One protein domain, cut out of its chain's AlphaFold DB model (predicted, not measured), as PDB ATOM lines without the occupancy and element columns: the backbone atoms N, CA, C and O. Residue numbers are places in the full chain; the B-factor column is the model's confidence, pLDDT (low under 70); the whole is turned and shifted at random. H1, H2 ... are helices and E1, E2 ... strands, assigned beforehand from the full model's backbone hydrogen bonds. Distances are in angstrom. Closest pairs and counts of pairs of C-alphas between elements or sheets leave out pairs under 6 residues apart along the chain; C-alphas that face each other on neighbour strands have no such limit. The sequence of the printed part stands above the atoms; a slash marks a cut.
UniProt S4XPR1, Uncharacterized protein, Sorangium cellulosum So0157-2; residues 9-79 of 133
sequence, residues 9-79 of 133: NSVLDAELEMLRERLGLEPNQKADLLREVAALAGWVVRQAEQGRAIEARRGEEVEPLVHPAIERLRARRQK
ATOM      1  N   ASN A   9     219.674 151.601 143.703       67.31
ATOM      2  CA  ASN A   9     220.924 151.447 144.449       67.31
ATOM      3  C   ASN A   9     221.528 152.802 144.832       67.31
ATOM      4  O   ASN A   9     221.896 152.981 145.982       67.31
ATOM      5  N   SER A  10     221.550 153.786 143.926       72.88
ATOM      6  CA  SER A  10     222.133 155.098 144.243       72.88
ATOM      7  C   SER A  10     221.346 155.873 145.305       72.88
ATOM      8  O   SER A  10     221.938 156.598 146.097       72.88
ATOM      9  N   VAL A  11     220.015 155.732 145.322       77.62
ATOM     10  CA  VAL A  11     219.167 156.344 146.360       77.62
ATOM     11  C   VAL A  11     219.395 155.653 147.703       77.62
ATOM     12  O   VAL A  11     219.592 156.331 148.705       77.62
ATOM     13  N   LEU A  12     219.448 154.319 147.712       79.88
ATOM     14  CA  LEU A  12     219.724 153.552 148.923       79.88
ATOM     15  C   LEU A  12     221.120 153.857 149.483       79.88
ATOM     16  O   LEU A  12     221.272 154.020 150.689       79.88
ATOM     17  N   ASP A  13     222.128 153.974 148.620       83.19
ATOM     18  CA  ASP A  13     223.492 154.322 149.018       83.19
ATOM     19  C   ASP A  13     223.543 155.720 149.654       83.19
ATOM     20  O   ASP A  13     224.194 155.902 150.682       83.19
ATOM     21  N   ALA A  14     222.807 156.692 149.102       84.62
ATOM     22  CA  ALA A  14     222.704 158.032 149.679       84.62
ATOM     23  C   ALA A  14     221.981 158.034 151.039       84.62
ATOM     24  O   ALA A  14     222.423 158.701 151.974       84.62
ATOM     25  N   GLU A  15     220.899 157.264 151.180       84.62
ATOM     26  CA  GLU A  15     220.183 157.116 152.452       84.62
ATOM     27  C   GLU A  15     221.046 156.434 153.518       84.62
ATOM     28  O   GLU A  15     221.074 156.880 154.667       84.62
ATOM     29  N   LEU A  16     221.782 155.383 153.145       85.50
ATOM     30  CA  LEU A  16     222.719 154.697 154.033       85.50
ATOM     31  C   LEU A  16     223.857 155.616 154.466       85.50
ATOM     32  O   LEU A  16     224.248 155.568 155.629       85.50
ATOM     33  N   GLU A  17     224.349 156.474 153.575       87.38
ATOM     34  CA  GLU A  17     225.395 157.439 153.899       87.38
ATOM     35  C   GLU A  17     224.892 158.524 154.859       87.38
ATOM     36  O   GLU A  17     225.528 158.795 155.878       87.38
ATOM     37  N   MET A  18     223.690 159.059 154.629       88.00
ATOM     38  CA  MET A  18     223.042 159.961 155.586       88.00
ATOM     39  C   MET A  18     222.834 159.298 156.953       88.00
ATOM     40  O   MET A  18     222.966 159.937 157.998       88.00
ATOM     41  N   LEU A  19     222.475 158.013 156.963       87.44
ATOM     42  CA  LEU A  19     222.244 157.258 158.190       87.44
ATOM     43  C   LEU A  19     223.569 156.952 158.906       87.44
ATOM     44  O   LEU A  19     223.633 157.081 160.127       87.44
ATOM     45  N   ARG A  20     224.639 156.659 158.159       90.56
ATOM     46  CA  ARG A  20     226.015 156.531 158.661       90.56
ATOM     47  C   ARG A  20     226.455 157.795 159.390       90.56
ATOM     48  O   ARG A  20     226.890 157.708 160.536       90.56
ATOM     49  N   GLU A  21     226.297 158.953 158.752       90.69
ATOM     50  CA  GLU A  21     226.653 160.250 159.338       90.69
ATOM     51  C   GLU A  21     225.852 160.535 160.612       90.69
ATOM     52  O   GLU A  21     226.422 160.930 161.628       90.69
ATOM     53  N   ARG A  22     224.538 160.271 160.603       88.19
ATOM     54  CA  ARG A  22     223.673 160.457 161.783       88.19
ATOM     55  C   ARG A  22     224.023 159.540 162.949       88.19
ATOM     56  O   ARG A  22     223.810 159.924 164.096       88.19
ATOM     57  N   LEU A  23     224.529 158.344 162.664       86.69
ATOM     58  CA  LEU A  23     225.013 157.406 163.676       86.69
ATOM     59  C   LEU A  23     226.460 157.693 164.111       86.69
ATOM     60  O   LEU A  23     226.955 157.016 165.008       86.69
ATOM     61  N   GLY A  24     227.132 158.684 163.510       90.12
ATOM     62  CA  GLY A  24     228.513 159.043 163.837       90.12
ATOM     63  C   GLY A  24     229.530 157.961 163.467       90.12
ATOM     64  O   GLY A  24     230.556 157.839 164.130       90.12
ATOM     65  N   LEU A  25     229.230 157.148 162.451       89.06
ATOM     66  CA  LEU A  25     230.099 156.064 161.993       89.06
ATOM     67  C   LEU A  25     231.062 156.564 160.920       89.06
ATOM     68  O   LEU A  25     230.678 157.366 160.077       89.06
ATOM     69  N   GLU A  26     232.282 156.042 160.884       88.81
ATOM     70  CA  GLU A  26     233.283 156.344 159.859       88.81
ATOM     71  C   GLU A  26     232.970 155.641 158.516       88.81
ATOM     72  O   GLU A  26     232.330 154.583 158.500       88.81
ATOM     73  N   PRO A  27     233.440 156.155 157.359       84.56
ATOM     74  CA  PRO A  27     233.140 155.584 156.033       84.56
ATOM     75  C   PRO A  27     233.572 154.118 155.846       84.56
ATOM     76  O   PRO A  27     233.032 153.392 155.005       84.56
ATOM     77  N   ASN A  28     234.559 153.663 156.621       85.69
ATOM     78  CA  ASN A  28     235.058 152.288 156.610       85.69
ATOM     79  C   ASN A  28     234.250 151.337 157.520       85.69
ATOM     80  O   ASN A  28     234.409 150.121 157.411       85.69
ATOM     81  N   GLN A  29     233.338 151.848 158.354       86.19
ATOM     82  CA  GLN A  29     232.531 151.076 159.310       86.19
ATOM     83  C   GLN A  29     231.217 150.550 158.706       86.19
ATOM     84  O   GLN A  29     230.166 150.521 159.349       86.19
ATOM     85  N   LYS A  30     231.257 150.076 157.456       84.75
ATOM     86  CA  LYS A  30     230.067 149.555 156.752       84.75
ATOM     87  C   LYS A  30     229.413 148.373 157.475       84.75
ATOM     88  O   LYS A  30     228.193 148.246 157.477       84.75
ATOM     89  N   ALA A  31     230.217 147.508 158.093       85.38
ATOM     90  CA  ALA A  31     229.710 146.365 158.849       85.38
ATOM     91  C   ALA A  31     228.947 146.798 160.111       85.38
ATOM     92  O   ALA A  31     227.922 146.198 160.437       85.38
ATOM     93  N   ASP A  32     229.420 147.845 160.789       88.19
ATOM     94  CA  ASP A  32     228.759 148.381 161.976       88.19
ATOM     95  C   ASP A  32     227.463 149.102 161.589       88.19
ATOM     96  O   ASP A  32     226.430 148.845 162.198       88.19
ATOM     97  N   LEU A  33     227.464 149.864 160.489       88.06
ATOM     98  CA  LEU A  33     226.244 150.459 159.929       88.06
ATOM     99  C   LEU A  33     225.168 149.399 159.648       88.06
ATOM    100  O   LEU A  33     224.025 149.538 160.082       88.06
ATOM    101  N   LEU A  34     225.528 148.313 158.955       89.69
ATOM    102  CA  LEU A  34     224.588 147.227 158.666       89.69
ATOM    103  C   LEU A  34     224.100 146.530 159.939       89.69
ATOM    104  O   LEU A  34     222.931 146.146 160.011       89.69
ATOM    105  N   ARG A  35     224.969 146.375 160.945       89.00
ATOM    106  CA  ARG A  35     224.593 145.798 162.241       89.00
ATOM    107  C   ARG A  35     223.563 146.672 162.953       89.00
ATOM    108  O   ARG A  35     222.556 146.136 163.411       89.00
ATOM    109  N   GLU A  36     223.775 147.985 162.997       89.81
ATOM    110  CA  GLU A  36     222.846 148.927 163.630       89.81
ATOM    111  C   GLU A  36     221.502 148.985 162.894       89.81
ATOM    112  O   GLU A  36     220.442 148.852 163.511       89.81
ATOM    113  N   VAL A  37     221.521 149.065 161.559       90.56
ATOM    114  CA  VAL A  37     220.296 149.034 160.742       90.56
ATOM    115  C   VAL A  37     219.528 147.726 160.957       90.56
ATOM    116  O   VAL A  37     218.309 147.745 161.141       90.56
ATOM    117  N   ALA A  38     220.220 146.585 161.000       89.44
ATOM    118  CA  ALA A  38     219.594 145.293 161.269       89.44
ATOM    119  C   ALA A  38     219.023 145.206 162.694       89.44
ATOM    120  O   ALA A  38     217.941 144.643 162.888       89.44
ATOM    121  N   ALA A  39     219.706 145.772 163.692       91.75
ATOM    122  CA  ALA A  39     219.227 145.814 165.070       91.75
ATOM    123  C   ALA A  39     217.940 146.646 165.194       91.75
ATOM    124  O   ALA A  39     216.965 146.182 165.801       91.75
ATOM    125  N   LEU A  40     217.906 147.822 164.558       89.62
ATOM    126  CA  LEU A  40     216.730 148.691 164.486       89.62
ATOM    127  C   LEU A  40     215.572 148.004 163.754       89.62
ATOM    128  O   LEU A  40     214.466 147.923 164.295       89.62
ATOM    129  N   ALA A  41     215.824 147.428 162.574       89.94
ATOM    130  CA  ALA A  41     214.819 146.681 161.821       89.94
ATOM    131  C   ALA A  41     214.269 145.495 162.632       89.94
ATOM    132  O   ALA A  41     213.056 145.286 162.702       89.94
ATOM    133  N   GLY A  42     215.142 144.753 163.316       91.62
ATOM    134  CA  GLY A  42     214.748 143.655 164.193       91.62
ATOM    135  C   GLY A  42     213.888 144.117 165.370       91.62
ATOM    136  O   GLY A  42     212.925 143.440 165.737       91.62
ATOM    137  N   TRP A  43     214.191 145.276 165.960       93.88
ATOM    138  CA  TRP A  43     213.352 145.864 167.005       93.88
ATOM    139  C   TRP A  43     211.969 146.261 166.471       93.88
ATOM    140  O   TRP A  43     210.968 145.888 167.088       93.88
ATOM    141  N   VAL A  44     211.906 146.919 165.308       91.81
ATOM    142  CA  VAL A  44     210.656 147.304 164.624       91.81
ATOM    143  C   VAL A  44     209.774 146.081 164.370       91.81
ATOM    144  O   VAL A  44     208.592 146.089 164.718       91.81
ATOM    145  N   VAL A  45     210.352 145.002 163.835       90.00
ATOM    146  CA  VAL A  45     209.638 143.739 163.588       90.00
ATOM    147  C   VAL A  45     209.058 143.180 164.885       90.00
ATOM    148  O   VAL A  45     207.861 142.903 164.937       90.00
ATOM    149  N   ARG A  46     209.850 143.107 165.964       89.00
ATOM    150  CA  ARG A  46     209.366 142.617 167.267       89.00
ATOM    151  C   ARG A  46     208.231 143.471 167.834       89.00
ATOM    152  O   ARG A  46     207.281 142.921 168.387       89.00
ATOM    153  N   GLN A  47     208.297 144.800 167.714       89.50
ATOM    154  CA  GLN A  47     207.199 145.669 168.165       89.50
ATOM    155  C   GLN A  47     205.934 145.455 167.317       89.50
ATOM    156  O   GLN A  47     204.831 145.369 167.864       89.50
ATOM    157  N   ALA A  48     206.086 145.307 165.999       88.25
ATOM    158  CA  ALA A  48     204.980 145.045 165.082       88.25
ATOM    159  C   ALA A  48     204.303 143.691 165.355       88.25
ATOM    160  O   ALA A  48     203.077 143.622 165.422       88.25
ATOM    161  N   GLU A  49     205.083 142.635 165.601       86.19
ATOM    162  CA  GLU A  49     204.583 141.323 166.042       86.19
ATOM    163  C   GLU A  49     203.855 141.408 167.387       86.19
ATOM    164  O   GLU A  49     202.906 140.668 167.656       86.19
ATOM    165  N   GLN A  50     204.260 142.349 168.242       84.75
ATOM    166  CA  GLN A  50     203.565 142.629 169.490       84.75
ATOM    167  C   GLN A  50     202.259 143.422 169.313       84.75
ATOM    168  O   GLN A  50     201.538 143.621 170.289       84.75
ATOM    169  N   GLY A  51     201.929 143.831 168.084       83.25
ATOM    170  CA  GLY A  51     200.758 144.647 167.767       83.25
ATOM    171  C   GLY A  51     200.934 146.128 168.102       83.25
ATOM    172  O   GLY A  51     199.953 146.865 168.103       83.25
ATOM    173  N   ARG A  52     202.160 146.576 168.403       83.88
ATOM    174  CA  ARG A  52     202.436 147.963 168.792       83.88
ATOM    175  C   ARG A  52     202.576 148.861 167.563       83.88
ATOM    176  O   ARG A  52     203.140 148.461 166.535       83.88
ATOM    177  N   ALA A  53     202.057 150.080 167.688       85.38
ATOM    178  CA  ALA A  53     202.332 151.165 166.758       85.38
ATOM    179  C   ALA A  53     203.754 151.692 166.996       85.38
ATOM    180  O   ALA A  53     204.242 151.695 168.124       85.38
ATOM    181  N   ILE A  54     204.428 152.072 165.917       88.00
ATOM    182  CA  ILE A  54     205.748 152.698 165.961       88.00
ATOM    183  C   ILE A  54     205.544 154.058 165.327       88.00
ATOM    184  O   ILE A  54     205.004 154.132 164.225       88.00
ATOM    185  N   GLU A  55     205.926 155.102 166.042       90.25
ATOM    186  CA  GLU A  55     205.666 156.485 165.674       90.25
ATOM    187  C   GLU A  55     206.961 157.276 165.836       90.25
ATOM    188  O   GLU A  55     207.675 157.119 166.831       90.25
ATOM    189  N   ALA A  56     207.272 158.110 164.850       86.38
ATOM    190  CA  ALA A  56     208.301 159.126 164.967       86.38
ATOM    191  C   ALA A  56     207.649 160.389 165.534       86.38
ATOM    192  O   ALA A  56     206.647 160.863 165.003       86.38
ATOM    193  N   ARG A  57     208.205 160.931 166.622       85.00
ATOM    194  CA  ARG A  57     207.717 162.173 167.228       85.00
ATOM    195  C   ARG A  57     208.737 163.288 167.045       85.00
ATOM    196  O   ARG A  57     209.891 163.136 167.447       85.00
ATOM    197  N   ARG A  58     208.293 164.424 166.508       83.75
ATOM    198  CA  ARG A  58     209.065 165.665 166.408       83.75
ATOM    199  C   ARG A  58     208.253 166.815 167.005       83.75
ATOM    200  O   ARG A  58     207.481 167.476 166.324       83.75
ATOM    201  N   GLY A  59     208.435 167.051 168.304       84.00
ATOM    202  CA  GLY A  59     207.600 168.004 169.042       84.00
ATOM    203  C   GLY A  59     206.151 167.513 169.106       84.00
ATOM    204  O   GLY A  59     205.908 166.419 169.611       84.00
ATOM    205  N   GLU A  60     205.226 168.310 168.570       84.19
ATOM    206  CA  GLU A  60     203.795 167.980 168.453       84.19
ATOM    207  C   GLU A  60     203.479 167.090 167.236       84.19
ATOM    208  O   GLU A  60     202.420 166.467 167.178       84.19
ATOM    209  N   GLU A  61     204.388 166.991 166.261       84.75
ATOM    210  CA  GLU A  61     204.174 166.158 165.078       84.75
ATOM    211  C   GLU A  61     204.444 164.688 165.407       84.75
ATOM    212  O   GLU A  61     205.519 164.322 165.896       84.75
ATOM    213  N   VAL A  62     203.456 163.842 165.125       88.12
ATOM    214  CA  VAL A  62     203.542 162.388 165.268       88.12
ATOM    215  C   VAL A  62     203.292 161.761 163.904       88.12
ATOM    216  O   VAL A  62     202.195 161.866 163.361       88.12
ATOM    217  N   GLU A  63     204.308 161.094 163.366       88.69
ATOM    218  CA  GLU A  63     204.219 160.373 162.102       88.69
ATOM    219  C   GLU A  63     204.282 158.858 162.358       88.69
ATOM    220  O   GLU A  63     205.295 158.347 162.851       88.69
ATOM    221  N   PRO A  64     203.209 158.104 162.066       86.31
ATOM    222  CA  PRO A  64     203.218 156.660 162.231       86.31
ATOM    223  C   PRO A  64     204.074 155.994 161.150       86.31
ATOM    224  O   PRO A  64     203.965 156.295 159.964       86.31
ATOM    225  N   LEU A  65     204.875 155.003 161.545       87.19
ATOM    226  CA  LEU A  65     205.613 154.168 160.605       87.19
ATOM    227  C   LEU A  65     204.648 153.195 159.912       87.19
ATOM    228  O   LEU A  65     204.250 152.169 160.484       87.19
ATOM    229  N   VAL A  66     204.289 153.524 158.672       85.50
ATOM    230  CA  VAL A  66     203.417 152.720 157.809       85.50
ATOM    231  C   VAL A  66     204.263 151.979 156.780       85.50
ATOM    232  O   VAL A  66     204.959 152.580 155.968       85.50
ATOM    233  N   HIS A  67     204.212 150.646 156.810       85.94
ATOM    234  CA  HIS A  67     204.863 149.810 155.805       85.94
ATOM    235  C   HIS A  67     204.091 148.491 155.627       85.94
ATOM    236  O   HIS A  67     203.785 147.838 156.633       85.94
ATOM    237  N   PRO A  68     203.857 148.003 154.390       85.19
ATOM    238  CA  PRO A  68     203.061 146.792 154.149       85.19
ATOM    239  C   PRO A  68     203.579 145.535 154.863       85.19
ATOM    240  O   PRO A  68     202.824 144.610 155.161       85.19
ATOM    241  N   ALA A  69     204.888 145.443 155.120       85.00
ATOM    242  CA  ALA A  69     205.453 144.336 155.900       85.00
ATOM    243  C   ALA A  69     205.084 144.420 157.393       85.00
ATOM    244  O   ALA A  69     204.781 143.396 158.000       85.00
ATOM    245  N   ILE A  70     205.058 145.628 157.963       86.31
ATOM    246  CA  ILE A  70     204.693 145.881 159.364       86.31
ATOM    247  C   ILE A  70     203.204 145.599 159.574       86.31
ATOM    248  O   ILE A  70     202.830 144.937 160.541       86.31
ATOM    249  N   GLU A  71     202.354 146.028 158.642       85.69
ATOM    250  CA  GLU A  71     200.912 145.758 158.686       85.69
ATOM    251  C   GLU A  71     200.607 144.261 158.645       85.69
ATOM    252  O   GLU A  71     199.831 143.768 159.461       85.69
ATOM    253  N   ARG A  72     201.286 143.504 157.770       84.81
ATOM    254  CA  ARG A  72     201.168 142.038 157.726       84.81
ATOM    255  C   ARG A  72     201.557 141.381 159.050       84.81
ATOM    256  O   ARG A  72     200.893 140.437 159.475       84.81
ATOM    257  N   LEU A  73     202.616 141.864 159.703       84.88
ATOM    258  CA  LEU A  73     203.046 141.357 161.011       84.88
ATOM    259  C   LEU A  73     202.007 141.651 162.101       84.88
ATOM    260  O   LEU A  73     201.659 140.752 162.865       84.88
ATOM    261  N   ARG A  74     201.441 142.864 162.119       81.75
ATOM    262  CA  ARG A  74     200.362 143.236 163.050       81.75
ATOM    263  C   ARG A  74     199.092 142.412 162.805       81.75
ATOM    264  O   ARG A  74     198.512 141.884 163.755       81.75
ATOM    265  N   ALA A  75     198.698 142.231 161.544       78.31
ATOM    266  CA  ALA A  75     197.505 141.481 161.150       78.31
ATOM    267  C   ALA A  75     197.552 140.004 161.584       78.31
ATOM    268  O   ALA A  75     196.535 139.441 161.982       78.31
ATOM    269  N   ARG A  76     198.739 139.376 161.582       73.31
ATOM    270  CA  ARG A  76     198.916 137.995 162.071       73.31
ATOM    271  C   ARG A  76     198.523 137.825 163.537       73.31
ATOM    272  O   ARG A  76     198.003 136.773 163.890       73.31
ATOM    273  N   ARG A  77     198.745 138.843 164.373       67.94
ATOM    274  CA  ARG A  77     198.311 138.845 165.778       67.94
ATOM    275  C   ARG A  77     196.870 139.316 165.946       67.94
ATOM    276  O   ARG A  77     196.196 138.868 166.865       67.94
ATOM    277  N   GLN A  78     196.404 140.208 165.073       59.91
ATOM    278  CA  GLN A  78     195.010 140.653 165.067       59.91
ATOM    279  C   GLN A  78     194.035 139.589 164.564       59.91
ATOM    280  O   GLN A  78     192.838 139.803 164.722       59.91
ATOM    281  N   LYS A  79     194.494 138.448 164.022       55.75
ATOM    282  CA  LYS A  79     193.642 137.260 163.903       55.75
ATOM    283  C   LYS A  79     193.152 136.891 165.305       55.75
ATOM    284  O   LYS A  79     193.953 136.408 166.110       55.75
TER     285      LYS A  79
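This is residues 9 to 79 of the 133 residues of an uncharacterized protein of Sorangium cellulosum So0157-2 (UniProt S4XPR1). A long straight helix, H2, makes most of the longest axis of an open, loose model, with H1 set nearly at a right angle near its first end, while at its other end H3 packs beside its last residues and the chain makes a small hairpin of two strands, E1 and E2. Residues 9 to 15 of H1 stick out free, and residues 38 to 43 of H2 lie bare between the parts at its two ends. The printed part has 71 residues, with three named helices and two named strands in the order H1, H2, E1, E2, H3; the sheet is E1 - E2, antiparallel, and the class is mostly helix. The whole is loose, with a radius of gyration of the C-alphas of 14.6 A, and elongated, spanning 44 by 29 by 20 A.

The sheet is a hairpin of E1, residues 55 to 58, and E2, residues 61 to 64, antiparallel with 162 degrees between their directions. N 56 and O 63, 2.8 A apart, and N 61 and O 58, 3.1 A apart, are within hydrogen-bond range. The C-alphas of Glu 55 and Pro 64 face each other at 4.2 A. H2, residues 30 to 49, is apart from E2. H3, residues 68 to 78, is apart from E1. H2 touches H3 with residues 45 to 49 alone, the closest C-alphas being those of Glu 49 and Leu 73, 5.3 A apart. These two helices run the same way at a steep tilt of 36 degrees, only just past shallow. H1, residues 9 to 22, is close to H2 but not clearly touching, and their lines stand about perpendicular at 88 degrees. Their closest C-alphas are those of Arg 20 and Leu 33, 6.2 A apart. H1 is apart from H3 and from both strands. In H1 and H2 every O i to N i+4 pair is within hydrogen-bond range; in H3 it is 6 of 7.

E1 runs 9.8 A from first to last C-alpha and E2 10.0 A. H2 is the longest helix, 28.3 A, from C-alpha 30 at (230.067, 149.555, 156.752) to C-alpha 49 at (204.583, 141.323, 166.042). H1 measures 19.7 A and begins with C-alpha 9 at (220.924, 151.447, 144.449). H3 measures 14.9 A and ends with C-alpha 78 at (195.010, 140.653, 165.067).

The two C-alphas farthest apart are those of Asn 28 and Lys 79, 44.7 A. The printed part has no cut. The links H2 to E1, E1 to E2 and E2 to H3 are tight, H1 to H2 is short with 7 residues, and no link is long. Mean pLDDT of the printed part is 85.1; residue 9 and residues 77 to 79 are under 70.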